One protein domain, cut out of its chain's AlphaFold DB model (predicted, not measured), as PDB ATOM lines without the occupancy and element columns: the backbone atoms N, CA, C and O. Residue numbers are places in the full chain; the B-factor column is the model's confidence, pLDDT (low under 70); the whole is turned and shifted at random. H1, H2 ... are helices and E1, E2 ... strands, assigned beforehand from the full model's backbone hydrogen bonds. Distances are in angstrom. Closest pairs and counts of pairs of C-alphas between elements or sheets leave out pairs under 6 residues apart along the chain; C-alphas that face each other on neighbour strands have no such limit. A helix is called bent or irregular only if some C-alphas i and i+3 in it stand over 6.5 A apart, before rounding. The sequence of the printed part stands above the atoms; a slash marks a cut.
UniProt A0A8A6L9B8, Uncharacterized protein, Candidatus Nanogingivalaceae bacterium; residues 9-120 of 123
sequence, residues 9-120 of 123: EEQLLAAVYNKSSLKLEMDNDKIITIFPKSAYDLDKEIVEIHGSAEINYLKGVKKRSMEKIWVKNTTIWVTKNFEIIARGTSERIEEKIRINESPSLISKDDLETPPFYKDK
ATOM      1  N   GLU A   9     -38.275  14.435  34.694       65.81
ATOM      2  CA  GLU A   9     -38.934  13.152  34.973       65.81
ATOM      3  C   GLU A   9     -40.343  13.334  35.543       65.81
ATOM      4  O   GLU A   9     -41.277  12.702  35.054       65.81
ATOM      5  N   GLU A  10     -40.540  14.240  36.505       69.75
ATOM      6  CA  GLU A  10     -41.867  14.535  37.063       69.75
ATOM      7  C   GLU A  10     -42.809  15.139  36.018       69.75
ATOM      8  O   GLU A  10     -43.986  14.782  35.961       69.75
ATOM      9  N   GLN A  11     -42.299  16.024  35.156       74.62
ATOM     10  CA  GLN A  11     -43.085  16.612  34.069       74.62
ATOM     11  C   GLN A  11     -43.473  15.567  33.016       74.62
ATOM     12  O   GLN A  11     -44.610  15.566  32.542       74.62
ATOM     13  N   LEU A  12     -42.562  14.650  32.676       73.25
ATOM     14  CA  LEU A  12     -42.844  13.536  31.770       73.25
ATOM     15  C   LEU A  12     -43.858  12.564  32.376       73.25
ATOM     16  O   LEU A  12     -44.812  12.190  31.697       73.25
ATOM     17  N   LEU A  13     -43.698  12.197  33.648       72.06
ATOM     18  CA  LEU A  13     -44.620  11.311  34.356       72.06
ATOM     19  C   LEU A  13     -46.021  11.929  34.440       72.06
ATOM     20  O   LEU A  13     -47.011  11.275  34.110       72.06
ATOM     21  N   ALA A  14     -46.113  13.210  34.804       73.38
ATOM     22  CA  ALA A  14     -47.372  13.947  34.808       73.38
ATOM     23  C   ALA A  14     -48.000  14.002  33.407       73.38
ATOM     24  O   ALA A  14     -49.207  13.811  33.270       73.38
ATOM     25  N   ALA A  15     -47.200  14.212  32.358       75.75
ATOM     26  CA  ALA A  15     -47.687  14.235  30.984       75.75
ATOM     27  C   ALA A  15     -48.234  12.868  30.529       75.75
ATOM     28  O   ALA A  15     -49.295  12.832  29.900       75.75
ATOM     29  N   VAL A  16     -47.586  11.756  30.915       72.62
ATOM     30  CA  VAL A  16     -48.092  10.384  30.711       72.62
ATOM     31  C   VAL A  16     -49.447  10.197  31.403       72.62
ATOM     32  O   VAL A  16     -50.421   9.820  30.749       72.62
ATOM     33  N   TYR A  17     -49.535  10.494  32.707       72.25
ATOM     34  CA  TYR A  17     -50.770  10.330  33.485       72.25
ATOM     35  C   TYR A  17     -51.921  11.177  32.939       72.25
ATOM     36  O   TYR A  17     -53.043  10.693  32.797       72.25
ATOM     37  N   ASN A  18     -51.629  12.427  32.581       78.75
ATOM     38  CA  ASN A  18     -52.615  13.370  32.061       78.75
ATOM     39  C   ASN A  18     -52.931  13.151  30.573       78.75
ATOM     40  O   ASN A  18     -53.737  13.896  30.017       78.75
ATOM     41  N   LYS A  19     -52.313  12.154  29.917       74.44
ATOM     42  CA  LYS A  19     -52.438  11.883  28.473       74.44
ATOM     43  C   LYS A  19     -52.212  13.143  27.626       74.44
ATOM     44  O   LYS A  19     -52.941  13.411  26.672       74.44
ATOM     45  N   SER A  20     -51.211  13.931  28.003       80.50
ATOM     46  CA  SER A  20     -50.900  15.238  27.419       80.50
ATOM     47  C   SER A  20     -49.490  15.260  26.835       80.50
ATOM     48  O   SER A  20     -48.644  14.451  27.212       80.50
ATOM     49  N   SER A  21     -49.224  16.180  25.909       80.06
ATOM     50  CA  SER A  21     -47.868  16.429  25.418       80.06
ATOM     51  C   SER A  21     -47.127  17.421  26.315       80.06
ATOM     52  O   SER A  21     -47.721  18.339  26.877       80.06
ATOM     53  N   LEU A  22     -45.810  17.247  26.425       81.94
ATOM     54  CA  LEU A  22     -44.918  18.194  27.087       81.94
ATOM     55  C   LEU A  22     -44.261  19.081  26.026       81.94
ATOM     56  O   LEU A  22     -43.572  18.576  25.141       81.94
ATOM     57  N   LYS A  23     -44.473  20.396  26.105       82.06
ATOM     58  CA  LYS A  23     -43.885  21.380  25.188       82.06
ATOM     59  C   LYS A  23     -42.764  22.136  25.896       82.06
ATOM     60  O   LYS A  23     -43.000  22.747  26.932       82.06
ATOM     61  N   LEU A  24     -41.569  22.110  25.316       79.56
ATOM     62  CA  LEU A  24     -40.394  22.832  25.791       79.56
ATOM     63  C   LEU A  24     -40.004  23.864  24.726       79.56
ATOM     64  O   LEU A  24     -39.631  23.503  23.607       79.56
ATOM     65  N   GLU A  25     -40.132  25.143  25.067       76.62
ATOM     66  CA  GLU A  25     -39.702  26.262  24.224       76.62
ATOM     67  C   GLU A  25     -38.279  26.660  24.621       76.62
ATOM     68  O   GLU A  25     -37.978  26.819  25.803       76.62
ATOM     69  N   MET A  26     -37.392  26.764  23.636       75.44
ATOM     70  CA  MET A  26     -35.979  27.083  23.825       75.44
ATOM     71  C   MET A  26     -35.583  28.272  22.943       75.44
ATOM     72  O   MET A  26     -36.277  28.605  21.981       75.44
ATOM     73  N   ASP A  27     -34.429  28.871  23.230       73.19
ATOM     74  CA  ASP A  27     -33.866  29.948  22.411       73.19
ATOM     75  C   ASP A  27     -33.644  29.517  20.942       73.19
ATOM     76  O   ASP A  27     -33.359  28.348  20.649       73.19
ATOM     77  N   ASN A  28     -33.683  30.492  20.021       62.88
ATOM     78  CA  ASN A  28     -33.496  30.335  18.566       62.88
ATOM     79  C   ASN A  28     -34.612  29.567  17.831       62.88
ATOM     80  O   ASN A  28     -34.315  28.694  17.014       62.88
ATOM     81  N   ASP A  29     -35.880  29.886  18.110       64.19
ATOM     82  CA  ASP A  29     -37.060  29.325  17.426       64.19
ATOM     83  C   ASP A  29     -37.139  27.787  17.479       64.19
ATOM     84  O   ASP A  29     -37.676  27.137  16.579       64.19
ATOM     85  N   LYS A  30     -36.592  27.189  18.547       66.19
ATOM     86  CA  LYS A  30     -36.609  25.742  18.771       66.19
ATOM     87  C   LYS A  30     -37.740  25.377  19.714       66.19
ATOM     88  O   LYS A  30     -37.772  25.792  20.871       66.19
ATOM     89  N   ILE A  31     -38.635  24.529  19.228       73.94
ATOM     90  CA  ILE A  31     -39.709  23.949  20.030       73.94
ATOM     91  C   ILE A  31     -39.519  22.437  20.033       73.94
ATOM     92  O   ILE A  31     -39.487  21.823  18.965       73.94
ATOM     93  N   ILE A  32     -39.409  21.848  21.226       71.81
ATOM     94  CA  ILE A  32     -39.432  20.398  21.425       71.81
ATOM     95  C   ILE A  32     -40.806  20.028  21.967       71.81
ATOM     96  O   ILE A  32     -41.192  20.470  23.048       71.81
ATOM     97  N   THR A  33     -41.541  19.196  21.235       76.19
ATOM     98  CA  THR A  33     -42.801  18.626  21.726       76.19
ATOM     99  C   THR A  33     -42.614  17.141  21.978       76.19
ATOM    100  O   THR A  33     -42.328  16.387  21.050       76.19
ATOM    101  N   ILE A  34     -42.760  16.723  23.233       74.62
ATOM    102  CA  ILE A  34     -42.676  15.329  23.653       74.62
ATOM    103  C   ILE A  34     -44.094  14.778  23.778       74.62
ATOM    104  O   ILE A  34     -44.915  15.316  24.521       74.62
ATOM    105  N   PHE A  35     -44.377  13.689  23.072       75.12
ATOM    106  CA  PHE A  35     -45.622  12.935  23.191       75.12
ATOM    107  C   PHE A  35     -45.346  11.643  23.959       75.12
ATOM    108  O   PHE A  35     -45.021  10.623  23.340       75.12
ATOM    109  N   PRO A  36     -45.426  11.672  25.297       67.31
ATOM    110  CA  PRO A  36     -45.400  10.447  26.069       67.31
ATOM    111  C   PRO A  36     -46.627   9.606  25.705       67.31
ATOM    112  O   PRO A  36     -47.771  10.037  25.837       67.31
ATOM    113  N   LYS A  37     -46.384   8.396  25.214       63.50
ATOM    114  CA  LYS A  37     -47.394   7.405  24.858       63.50
ATOM    115  C   LYS A  37     -47.129   6.168  25.695       63.50
ATOM    116  O   LYS A  37     -46.267   5.354  25.382       63.50
ATOM    117  N   SER A  38     -47.880   6.002  26.769       57.97
ATOM    118  CA  SER A  38     -47.879   4.733  27.483       57.97
ATOM    119  C   SER A  38     -48.855   3.764  26.824       57.97
ATOM    120  O   SER A  38     -50.055   4.048  26.779       57.97
ATOM    121  N   ALA A  39     -48.383   2.594  26.408       52.75
ATOM    122  CA  ALA A  39     -49.228   1.407  26.404       52.75
ATOM    123  C   ALA A  39     -49.163   0.819  27.827       52.75
ATOM    124  O   ALA A  39     -48.483  -0.172  28.073       52.75
ATOM    125  N   TYR A  40     -49.778   1.507  28.801       53.81
ATOM    126  CA  TYR A  40     -49.834   1.015  30.181       53.81
ATOM    127  C   TYR A  40     -50.767  -0.197  30.221       53.81
ATOM    128  O   TYR A  40     -51.986  -0.051  30.256       53.81
ATOM    129  N   ASP A  41     -50.177  -1.385  30.205       57.47
ATOM    130  CA  ASP A  41     -50.840  -2.635  30.544       57.47
ATOM    131  C   ASP A  41     -50.278  -3.088  31.898       57.47
ATOM    132  O   ASP A  41     -49.224  -3.717  31.975       57.47
ATOM    133  N   LEU A  42     -50.933  -2.665  32.987       53.00
ATOM    134  CA  LEU A  42     -50.511  -2.971  34.364       53.00
ATOM    135  C   LEU A  42     -50.574  -4.478  34.677       53.00
ATOM    136  O   LEU A  42     -49.957  -4.937  35.648       53.00
ATOM    137  N   ASP A  43     -51.268  -5.250  33.839       57.34
ATOM    138  CA  ASP A  43     -51.355  -6.702  33.947       57.34
ATOM    139  C   ASP A  43     -50.095  -7.393  33.399       57.34
ATOM    140  O   ASP A  43     -49.857  -8.565  33.692       57.34
ATOM    141  N   LYS A  44     -49.221  -6.667  32.685       61.56
ATOM    142  CA  LYS A  44     -47.950  -7.186  32.163       61.56
ATOM    143  C   LYS A  44     -46.776  -6.914  33.101       61.56
ATOM    144  O   LYS A  44     -46.672  -5.874  33.745       61.56
ATOM    145  N   GLU A  45     -45.865  -7.879  33.176       69.06
ATOM    146  CA  GLU A  45     -44.621  -7.811  33.960       69.06
ATOM    147  C   GLU A  45     -43.616  -6.790  33.391       69.06
ATOM    148  O   GLU A  45     -42.803  -6.223  34.125       69.06
ATOM    149  N   ILE A  46     -43.735  -6.511  32.090       65.94
ATOM    150  CA  ILE A  46     -42.944  -5.541  31.333       65.94
ATOM    151  C   ILE A  46     -43.900  -4.516  30.720       65.94
ATOM    152  O   ILE A  46     -44.840  -4.878  30.013       65.94
ATOM    153  N   VAL A  47     -43.626  -3.238  30.963       65.38
ATOM    154  CA  VAL A  47     -44.357  -2.095  30.414       65.38
ATOM    155  C   VAL A  47     -43.558  -1.501  29.257       65.38
ATOM    156  O   VAL A  47     -42.357  -1.259  29.374       65.38
ATOM    157  N   GLU A  48     -44.231  -1.244  28.138       67.81
ATOM    158  CA  GLU A  48     -43.654  -0.566  26.978       67.81
ATOM    159  C   GLU A  48     -44.056   0.912  26.980       67.81
ATOM    160  O   GLU A  48     -45.236   1.277  26.924       67.81
ATOM    161  N   ILE A  49     -43.052   1.781  27.067       68.50
ATOM    162  CA  ILE A  49     -43.215   3.230  27.056       68.50
ATOM    163  C   ILE A  49     -42.719   3.740  25.712       68.50
ATOM    164  O   ILE A  49     -41.534   3.643  25.395       68.50
ATOM    165  N   HIS A  50     -43.621   4.335  24.942       69.00
ATOM    166  CA  HIS A  50     -43.261   5.066  23.741       69.00
ATOM    167  C   HIS A  50     -43.137   6.552  24.070       69.00
ATOM    168  O   HIS A  50     -43.950   7.136  24.783       69.00
ATOM    169  N   GLY A  51     -42.132   7.194  23.503       67.75
ATOM    170  CA  GLY A  51     -42.004   8.640  23.486       67.75
ATOM    171  C   GLY A  51     -41.648   9.087  22.083       67.75
ATOM    172  O   GLY A  51     -40.911   8.406  21.374       67.75
ATOM    173  N   SER A  52     -42.149  10.242  21.670       68.88
ATOM    174  CA  SER A  52     -41.645  10.907  20.471       68.88
ATOM    175  C   SER A  52     -41.350  12.358  20.781       68.88
ATOM    176  O   SER A  52     -42.200  13.027  21.362       68.88
ATOM    177  N   ALA A  53     -40.178  12.835  20.383       71.00
ATOM    178  CA  ALA A  53     -39.835  14.245  20.372       71.00
ATOM    179  C   ALA A  53     -39.913  14.756  18.932       71.00
ATOM    180  O   ALA A  53     -39.259  14.206  18.045       71.00
ATOM    181  N   GLU A  54     -40.704  15.796  18.709       76.81
ATOM    182  CA  GLU A  54     -40.706  16.564  17.468       76.81
ATOM    183  C   GLU A  54     -39.959  17.873  17.700       76.81
ATOM    184  O   GLU A  54     -40.296  18.627  18.618       76.81
ATOM    185  N   ILE A  55     -38.936  18.118  16.885       71.19
ATOM    186  CA  ILE A  55     -38.162  19.354  16.881       71.19
ATOM    187  C   ILE A  55     -38.423  20.069  15.565       71.19
ATOM    188  O   ILE A  55     -38.049  19.574  14.499       71.19
ATOM    189  N   ASN A  56     -39.032  21.244  15.658       67.94
ATOM    190  CA  ASN A  56     -39.285  22.101  14.511       67.94
ATOM    191  C   ASN A  56     -38.226  23.199  14.446       67.94
ATOM    192  O   ASN A  56     -38.049  23.953  15.401       67.94
ATOM    193  N   TYR A  57     -37.529  23.276  13.316       67.31
ATOM    194  CA  TYR A  57     -36.608  24.357  12.990       67.31
ATOM    195  C   TYR A  57     -37.211  25.186  11.867       67.31
ATOM    196  O   TYR A  57     -37.442  24.686  10.762       67.31
ATOM    197  N   LEU A  58     -37.420  26.468  12.138       66.81
ATOM    198  CA  LEU A  58     -37.891  27.426  11.151       66.81
ATOM    199  C   LEU A  58     -36.724  28.321  10.749       66.81
ATOM    200  O   LEU A  58     -36.115  28.980  11.583       66.81
ATOM    201  N   LYS A  59     -36.401  28.343   9.456       67.06
ATOM    202  CA  LYS A  59     -35.444  29.297   8.893       67.06
ATOM    203  C   LYS A  59     -36.062  29.917   7.655       67.06
ATOM    204  O   LYS A  59     -36.520  29.211   6.757       67.06
ATOM    205  N   GLY A  60     -36.106  31.241   7.590       59.56
ATOM    206  CA  GLY A  60     -36.768  31.918   6.484       59.56
ATOM    207  C   GLY A  60     -36.262  33.325   6.239       59.56
ATOM    208  O   GLY A  60     -35.854  34.034   7.150       59.56
ATOM    209  N   VAL A  61     -36.333  33.715   4.973       63.19
ATOM    210  CA  VAL A  61     -36.228  35.094   4.493       63.19
ATOM    211  C   VAL A  61     -37.507  35.414   3.718       63.19
ATOM    212  O   VAL A  61     -38.212  34.505   3.285       63.19
ATOM    213  N   LYS A  62     -37.834  36.694   3.513       65.00
ATOM    214  CA  LYS A  62     -39.133  37.134   2.953       65.00
ATOM    215  C   LYS A  62     -39.580  36.367   1.686       65.00
ATOM    216  O   LYS A  62     -40.764  36.089   1.532       65.00
ATOM    217  N   LYS A  63     -38.628  35.964   0.839       65.00
ATOM    218  CA  LYS A  63     -38.853  35.274  -0.444       65.00
ATOM    219  C   LYS A  63     -39.076  33.756  -0.340       65.00
ATOM    220  O   LYS A  63     -39.707  33.154  -1.206       65.00
ATOM    221  N   ARG A  64     -38.537  33.113   0.703       61.66
ATOM    222  CA  ARG A  64     -38.501  31.650   0.864       61.66
ATOM    223  C   ARG A  64     -38.377  31.291   2.340       61.66
ATOM    224  O   ARG A  64     -37.493  31.795   3.033       61.66
ATOM    225  N   SER A  65     -39.207  30.367   2.803       68.81
ATOM    226  CA  SER A  65     -39.079  29.759   4.126       68.81
ATOM    227  C   SER A  65     -38.822  28.262   4.015       68.81
ATOM    228  O   SER A  65     -39.152  27.611   3.022       68.81
ATOM    229  N   MET A  66     -38.168  27.710   5.027       69.38
ATOM    230  CA  MET A  66     -37.906  26.288   5.132       69.38
ATOM    231  C   MET A  66     -38.183  25.838   6.556       69.38
ATOM    232  O   MET A  66     -37.752  26.457   7.529       69.38
ATOM    233  N   GLU A  67     -38.929  24.755   6.641       74.25
ATOM    234  CA  GLU A  67     -39.279  24.073   7.868       74.25
ATOM    235  C   GLU A  67     -38.543  22.739   7.858       74.25
ATOM    236  O   GLU A  67     -38.655  21.963   6.907       74.25
ATOM    237  N   LYS A  68     -37.757  22.485   8.898       75.19
ATOM    238  CA  LYS A  68     -37.152  21.181   9.134       75.19
ATOM    239  C   LYS A  68     -37.792  20.578  10.371       75.19
ATOM    240  O   LYS A  68     -37.666  21.133  11.457       75.19
ATOM    241  N   ILE A  69     -38.444  19.440  10.185       78.06
ATOM    242  CA  ILE A  69     -39.092  18.670  11.238       78.06
ATOM    243  C   ILE A  69     -38.208  17.461  11.510       78.06
ATOM    244  O   ILE A  69     -37.992  16.620  10.637       78.06
ATOM    245  N   TRP A  70     -37.673  17.372  12.721       76.50
ATOM    246  CA  TRP A  70     -36.951  16.194  13.177       76.50
ATOM    247  C   TRP A  70     -37.799  15.465  14.206       76.50
ATOM    248  O   TRP A  70     -38.042  15.976  15.296       76.50
ATOM    249  N   VAL A  71     -38.240  14.261  13.857       79.88
ATOM    250  CA  VAL A  71     -38.971  13.377  14.759       79.88
ATOM    251  C   VAL A  71     -38.028  12.289  15.249       79.88
ATOM    252  O   VAL A  71     -37.481  11.518  14.457       79.88
ATOM    253  N   LYS A  72     -37.856  12.206  16.563       77.62
ATOM    254  CA  LYS A  72     -37.133  11.127  17.232       77.62
ATOM    255  C   LYS A  72     -38.108  10.332  18.075       77.62
ATOM    256  O   LYS A  72     -38.680  10.863  19.021       77.62
ATOM    257  N   ASN A  73     -38.280   9.060  17.749       75.00
ATOM    258  CA  ASN A  73     -39.057   8.134  18.554       75.00
ATOM    259  C   ASN A  73     -38.120   7.326  19.443       75.00
ATOM    260  O   ASN A  73     -37.046   6.889  19.021       75.00
ATOM    261  N   THR A  74     -38.557   7.085  20.667       76.44
ATOM    262  CA  THR A  74     -37.929   6.151  21.584       76.44
ATOM    263  C   THR A  74     -38.978   5.185  22.102       76.44
ATOM    264  O   THR A  74     -40.115   5.567  22.375       76.44
ATOM    265  N   THR A  75     -38.584   3.929  22.227       74.62
ATOM    266  CA  THR A  75     -39.326   2.911  22.954       74.62
ATOM    267  C   THR A  75     -38.434   2.454  24.093       74.62
ATOM    268  O   THR A  75     -37.266   2.129  23.874       74.62
ATOM    269  N   ILE A  76     -38.959   2.446  25.309       77.31
ATOM    270  CA  ILE A  76     -38.271   1.923  26.483       77.31
ATOM    271  C   ILE A  76     -39.144   0.817  27.055       77.31
ATOM    272  O   ILE A  76     -40.332   1.024  27.288       77.31
ATOM    273  N   TRP A  77     -38.550  -0.346  27.291       74.75
ATOM    274  CA  TRP A  77     -39.197  -1.418  28.034       74.75
ATOM    275  C   TRP A  77     -38.729  -1.339  29.481       74.75
ATOM    276  O   TRP A  77     -37.520  -1.281  29.736       74.75
ATOM    277  N   VAL A  78     -39.677  -1.311  30.415       71.19
ATOM    278  CA  VAL A  78     -39.409  -1.188  31.850       71.19
ATOM    279  C   VAL A  78     -40.135  -2.268  32.644       71.19
ATOM    280  O   VAL A  78     -41.212  -2.712  32.254       71.19
ATOM    281  N   THR A  79     -39.566  -2.699  33.767       74.31
ATOM    282  CA  THR A  79     -40.263  -3.566  34.728       74.31
ATOM    283  C   THR A  79     -41.341  -2.783  35.483       74.31
ATOM    284  O   THR A  79     -41.376  -1.549  35.452       74.31
ATOM    285  N   LYS A  80     -42.195  -3.482  36.245       68.94
ATOM    286  CA  LYS A  80     -43.150  -2.844  37.175       68.94
ATOM    287  C   LYS A  80     -42.488  -1.915  38.207       68.94
ATOM    288  O   LYS A  80     -43.148  -1.004  38.699       68.94
ATOM    289  N   ASN A  81     -41.199  -2.112  38.494       72.19
ATOM    290  CA  ASN A  81     -40.406  -1.271  39.399       72.19
ATOM    291  C   ASN A  81     -39.650  -0.149  38.666       72.19
ATOM    292  O   ASN A  81     -38.743   0.446  39.236       72.19
ATOM    293  N   PHE A  82     -40.007   0.136  37.408       66.94
ATOM    294  CA  PHE A  82     -39.371   1.142  36.551       66.94
ATOM    295  C   PHE A  82     -37.900   0.859  36.200       66.94
ATOM    296  O   PHE A  82     -37.186   1.752  35.741       66.94
ATOM    297  N   GLU A  83     -37.434  -0.385  36.339       76.56
ATOM    298  CA  GLU A  83     -36.098  -0.759  35.871       76.56
ATOM    299  C   GLU A  83     -36.099  -0.912  34.351       76.56
ATOM    300  O   GLU A  83     -36.937  -1.615  33.788       76.56
ATOM    301  N   ILE A  84     -35.158  -0.262  33.669       76.00
ATOM    302  CA  ILE A  84     -35.070  -0.289  32.207       76.00
ATOM    303  C   ILE A  84     -34.405  -1.589  31.752       76.00
ATOM    304  O   ILE A  84     -33.241  -1.824  32.065       76.00
ATOM    305  N   ILE A  85     -35.110  -2.386  30.944       84.81
ATOM    306  CA  ILE A  85     -34.602  -3.665  30.421       84.81
ATOM    307  C   ILE A  85     -34.115  -3.572  28.972       84.81
ATOM    308  O   ILE A  85     -33.226  -4.317  28.568       84.81
ATOM    309  N   ALA A  86     -34.673  -2.654  28.177       78.06
ATOM    310  CA  ALA A  86     -34.275  -2.446  26.789       78.06
ATOM    311  C   ALA A  86     -34.663  -1.045  26.291       78.06
ATOM    312  O   ALA A  86     -35.560  -0.394  26.835       78.06
ATOM    313  N   ARG A  87     -33.994  -0.588  25.223       84.50
ATOM    314  CA  ARG A  87     -34.266   0.689  24.546       84.50
ATOM    315  C   ARG A  87     -34.213   0.517  23.030       84.50
ATOM    316  O   ARG A  87     -33.275  -0.075  22.508       84.50
ATOM    317  N   GLY A  88     -35.197   1.075  22.336       79.00
ATOM    318  CA  GLY A  88     -35.244   1.218  20.885       79.00
ATOM    319  C   GLY A  88     -35.329   2.691  20.499       79.00
ATOM    320  O   GLY A  88     -35.957   3.493  21.195       79.00
ATOM    321  N   THR A  89     -34.704   3.064  19.386       79.75
ATOM    322  CA  THR A  89     -34.773   4.425  18.839       79.75
ATOM    323  C   THR A  89     -35.006   4.380  17.341       79.75
ATOM    324  O   THR A  89     -34.386   3.579  16.645       79.75
ATOM    325  N   SER A  90     -35.851   5.274  16.836       78.25
ATOM    326  CA  SER A  90     -35.971   5.540  15.405       78.25
ATOM    327  C   SER A  90     -36.021   7.040  15.158       78.25
ATOM    328  O   SER A  90     -36.506   7.806  15.988       78.25
ATOM    329  N   GLU A  91     -35.492   7.470  14.020       80.81
ATOM    330  CA  GLU A  91     -35.422   8.883  13.668       80.81
ATOM    331  C   GLU A  91     -35.942   9.090  12.248       80.81
ATOM    332  O   GLU A  91     -35.699   8.283  11.351       80.81
ATOM    333  N   ARG A  92     -36.675  10.185  12.054       77.06
ATOM    334  CA  ARG A  92     -37.166  10.654  10.760       77.06
ATOM    335  C   ARG A  92     -36.906  12.146  10.663       77.06
ATOM    336  O   ARG A  92     -37.201  12.896  11.592       77.06
ATOM    337  N   ILE A  93     -36.377  12.570   9.525       76.25
ATOM    338  CA  ILE A  93     -36.146  13.976   9.217       76.25
ATOM    339  C   ILE A  93     -36.981  14.318   7.988       76.25
ATOM    340  O   ILE A  93     -36.882  13.645   6.964       76.25
ATOM    341  N   GLU A  94     -37.795  15.361   8.095       75.75
ATOM    342  CA  GLU A  94     -38.499  15.974   6.976       75.75
ATOM    343  C   GLU A  94     -38.019  17.404   6.788       75.75
ATOM    344  O   GLU A  94     -37.880  18.162   7.745       75.75
ATOM    345  N   GLU A  95     -37.814  17.792   5.536       74.94
ATOM    346  CA  GLU A  95     -37.507  19.168   5.169       74.94
ATOM    347  C   GLU A  95     -38.562  19.642   4.166       74.94
ATOM    348  O   GLU A  95     -38.718  19.075   3.084       74.94
ATOM    349  N   LYS A  96     -39.325  20.671   4.539       70.44
ATOM    350  CA  LYS A  96     -40.342  21.309   3.701       70.44
ATOM    351  C   LYS A  96     -39.859  22.687   3.294       70.44
ATOM    352  O   LYS A  96     -39.586  23.548   4.128       70.44
ATOM    353  N   ILE A  97     -39.787  22.913   1.990       72.19
ATOM    354  CA  ILE A  97     -39.443  24.210   1.415       72.19
ATOM    355  C   ILE A  97     -40.735  24.885   0.965       72.19
ATOM    356  O   ILE A  97     -41.492  24.316   0.182       72.19
ATOM    357  N   ARG A  98     -40.966  26.112   1.431       71.25
ATOM    358  CA  ARG A  98     -42.040  26.975   0.940       71.25
ATOM    359  C   ARG A  98     -41.438  28.152   0.188       71.25
ATOM    360  O   ARG A  98     -40.630  28.914   0.719       71.25
ATOM    361  N   ILE A  99     -41.830  28.278  -1.073       71.06
ATOM    362  CA  ILE A  99     -41.459  29.400  -1.926       71.06
ATOM    363  C   ILE A  99     -42.619  30.396  -1.876       71.06
ATOM    364  O   ILE A  99     -43.738  30.044  -2.241       71.06
ATOM    365  N   ASN A 100     -42.359  31.609  -1.386       71.75
ATOM    366  CA  ASN A 100     -43.395  32.624  -1.157       71.75
ATOM    367  C   ASN A 100     -43.491  33.642  -2.310       71.75
ATOM    368  O   ASN A 100     -44.366  34.504  -2.295       71.75
ATOM    369  N   GLU A 101     -42.603  33.546  -3.304       70.44
ATOM    370  CA  GLU A 101     -42.563  34.378  -4.513       70.44
ATOM    371  C   GLU A 101     -42.566  33.509  -5.780       70.44
ATOM    372  O   GLU A 101     -42.325  32.303  -5.732       70.44
ATOM    373  N   SER A 102     -42.811  34.116  -6.943       74.56
ATOM    374  CA  SER A 102     -42.647  33.415  -8.218       74.56
ATOM    375  C   SER A 102     -41.213  32.879  -8.347       74.56
ATOM    376  O   SER A 102     -40.272  33.656  -8.171       74.56
ATOM    377  N   PRO A 103     -41.006  31.599  -8.716       67.69
ATOM    378  CA  PRO A 103     -39.670  31.014  -8.870       67.69
ATOM    379  C   PRO A 103     -38.753  31.798  -9.820       67.69
ATOM    380  O   PRO A 103     -37.543  31.798  -9.649       67.69
ATOM    381  N   SER A 104     -39.322  32.516 -10.791       69.81
ATOM    382  CA  SER A 104     -38.595  33.390 -11.722       69.81
ATOM    383  C   SER A 104     -37.973  34.640 -11.081       69.81
ATOM    384  O   SER A 104     -37.127  35.272 -11.706       69.81
ATOM    385  N   LEU A 105     -38.382  35.007  -9.861       73.31
ATOM    386  CA  LEU A 105     -37.879  36.166  -9.105       73.31
ATOM    387  C   LEU A 105     -36.796  35.790  -8.078       73.31
ATOM    388  O   LEU A 105     -36.260  36.659  -7.381       73.31
ATOM    389  N   ILE A 106     -36.478  34.499  -7.976       69.44
ATOM    390  CA  ILE A 106     -35.501  33.938  -7.046       69.44
ATOM    391  C   ILE A 106     -34.262  33.538  -7.849       69.44
ATOM    392  O   ILE A 106     -34.374  33.002  -8.951       69.44
ATOM    393  N   SER A 107     -33.068  33.830  -7.325       73.31
ATOM    394  CA  SER A 107     -31.825  33.458  -8.008       73.31
ATOM    395  C   SER A 107     -31.710  31.932  -8.120       73.31
ATOM    396  O   SER A 107     -32.181  31.207  -7.242       73.31
ATOM    397  N   LYS A 108     -31.078  31.423  -9.187       70.94
ATOM    398  CA  LYS A 108     -30.868  29.972  -9.347       70.94
ATOM    399  C   LYS A 108     -30.097  29.375  -8.166       70.94
ATOM    400  O   LYS A 108     -30.523  28.357  -7.633       70.94
ATOM    401  N   ASP A 109     -29.077  30.073  -7.673       68.31
ATOM    402  CA  ASP A 109     -28.315  29.665  -6.484       68.31
ATOM    403  C   ASP A 109     -29.188  29.585  -5.218       68.31
ATOM    404  O   ASP A 109     -29.000  28.710  -4.367       68.31
ATOM    405  N   ASP A 110     -30.162  30.490  -5.074       64.62
ATOM    406  CA  ASP A 110     -31.136  30.473  -3.978       64.62
ATOM    407  C   ASP A 110     -32.217  29.408  -4.141       64.62
ATOM    408  O   ASP A 110     -32.828  29.053  -3.139       64.62
ATOM    409  N   LEU A 111     -32.482  28.913  -5.353       66.69
ATOM    410  CA  LEU A 111     -33.383  27.787  -5.619       66.69
ATOM    411  C   LEU A 111     -32.685  26.450  -5.351       66.69
ATOM    412  O   LEU A 111     -33.231  25.616  -4.625       66.69
ATOM    413  N   GLU A 112     -31.473  26.291  -5.881       67.19
ATOM    414  CA  GLU A 112     -30.698  25.046  -5.873       67.19
ATOM    415  C   GLU A 112     -30.055  24.741  -4.513       67.19
ATOM    416  O   GLU A 112     -29.848  23.574  -4.186       67.19
ATOM    417  N   THR A 113     -29.812  25.752  -3.666       63.81
ATOM    418  CA  THR A 113     -29.184  25.541  -2.351       63.81
ATOM    419  C   THR A 113     -30.198  25.633  -1.202       63.81
ATOM    420  O   THR A 113     -30.760  26.708  -0.960       63.81
ATOM    421  N   PRO A 114     -30.422  24.560  -0.417       59.88
ATOM    422  CA  PRO A 114     -31.263  24.627   0.776       59.88
ATOM    423  C   PRO A 114     -30.696  25.619   1.816       59.88
ATOM    424  O   PRO A 114     -29.495  25.598   2.087       59.88
ATOM    425  N   PRO A 115     -31.514  26.465   2.472       59.53
ATOM    426  CA  PRO A 115     -31.041  27.421   3.484       59.53
ATOM    427  C   PRO A 115     -30.294  26.818   4.690       59.53
ATOM    428  O   PRO A 115     -29.534  27.528   5.347       59.53
ATOM    429  N   PHE A 116     -30.477  25.526   4.985       58.06
ATOM    430  CA  PHE A 116     -29.700  24.793   6.001       58.06
ATOM    431  C   PHE A 116     -28.368  24.223   5.467       58.06
ATOM    432  O   PHE A 116     -27.542  23.761   6.250       58.06
ATOM    433  N   TYR A 117     -28.150  24.255   4.148       58.50
ATOM    434  CA  TYR A 117     -26.899  23.875   3.483       58.50
ATOM    435  C   TYR A 117     -25.935  25.060   3.333       58.50
ATOM    436  O   TYR A 117     -24.727  24.861   3.402       58.50
ATOM    437  N   LYS A 118     -26.455  26.289   3.187       56.12
ATOM    438  CA  LYS A 118     -25.628  27.507   3.047       56.12
ATOM    439  C   LYS A 118     -24.712  27.749   4.256       56.12
ATOM    440  O   LYS A 118     -23.548  28.084   4.073       56.12
ATOM    441  N   ASP A 119     -25.190  27.477   5.471       50.72
ATOM    442  CA  ASP A 119     -24.390  27.666   6.694       50.72
ATOM    443  C   ASP A 119     -23.265  26.628   6.852       50.72
ATOM    444  O   ASP A 119     -22.321  26.864   7.599       50.72
ATOM    445  N   LYS A 120     -23.326  25.477   6.162       46.78
ATOM    446  CA  LYS A 120     -22.281  24.441   6.261       46.78
ATOM    447  C   LYS A 120     -21.013  24.763   5.463       46.78
ATOM    448  O   LYS A 120     -20.017  24.069   5.636       46.78
TER     449      LYS A 120
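Overview. This is residues 9 to 120 of the 123 residues of an uncharacterized protein of Candidatus Nanogingivalaceae bacterium (UniProt A0A8A6L9B8). A long, narrow, twisted ribbon of five antiparallel strands makes a rod, with E3, E4 and E5 running nearly its whole length and the shorter E2 and E1 added along one side. H1 packs on the shorter strands E1 and E2, and two small helices, H2 and H3, sit near the end of the ribbon where E3 turns into E4. The printed part has 112 residues, with three named helices and five named strands in the order H1, E1, E2, E3, E4, E5, H2, H3; the class is mixed, helices and strands. The sheet order E1, E2, E3, E4, E5 is a meander, each strand the antiparallel neighbour of the one before. The whole is only just loose, close to extended, with a radius of gyration of the C-alphas of 19.5 A and spans of 62 by 23 by 22 A.

Arrangement. H1, residues 9 to 17, is on the sheet of E1, residues 22 to 26, E2, residues 30 to 39, E3, residues 46 to 61, E4, residues 64 to 79, and E5, residues 84 to 99. Its height over the sheet is 7.1 A, and it lies over none of the strands, but only just, with 2 of its C-alphas on E2. The closest C-alphas of H1 and E2 are those of Val 16 and Pro 36, 5.4 A apart. E1 and E2 form a hairpin at 163 degrees, with N 24 and O 32 within hydrogen-bond range at 2.8 A. The hairpin E2 and E3 has N 35 and O 52 at 2.8 A. The hairpin E3 and E4 has N 53 and O 72 at 2.8 A, and the hairpin E4 and E5 has N 71 and O 92 at 2.8 A. E1 and E5 are the edge strands. H2, residues 108 to 112, is not on the sheet, but only just, with 4 pairs of C-alphas within 10 A. H3, residues 115 to 120, only grazes the sheet with residues 115 to 116; its closest C-alphas to E3 are those of Pro 115 and Lys 59, 7.2 A. H2 and H3 are apart. In H1 and H2 every O i to N i+4 pair is within hydrogen-bond range; in H3 0 of 2 are, beside 1 of 3 O i to N i+3 pairs.

Along the chain. H1 begins at C-alpha 9, (-38.934, 13.152, 34.973), and measures 12.3 A. E1 measures 13.0 A and E2 28.5 A. E3 measures 49.2 A from C-alpha 46 at (-42.944, -5.541, 31.333), E4 48.9 A and E5 45.7 A. H2 measures 6.0 A; H3 measures 9.7 A and ends at C-alpha 120, (-22.281, 24.441, 6.261). H3 is neither bent nor irregular, but only just: C-alphas 116 and 119 are 6.1 A apart.

Size, cuts and confidence. The two C-alphas farthest apart are those of Asp 43 and Leu 105, 62.2 A. The printed part has no cut. The links E2 to E3 and E5 to H2 are short; the others are tight. The mean pLDDT of the printed part is 70.2, and 50 residues are under 70, among them residues 36 to 52, 56 to 66 and 109 to 120.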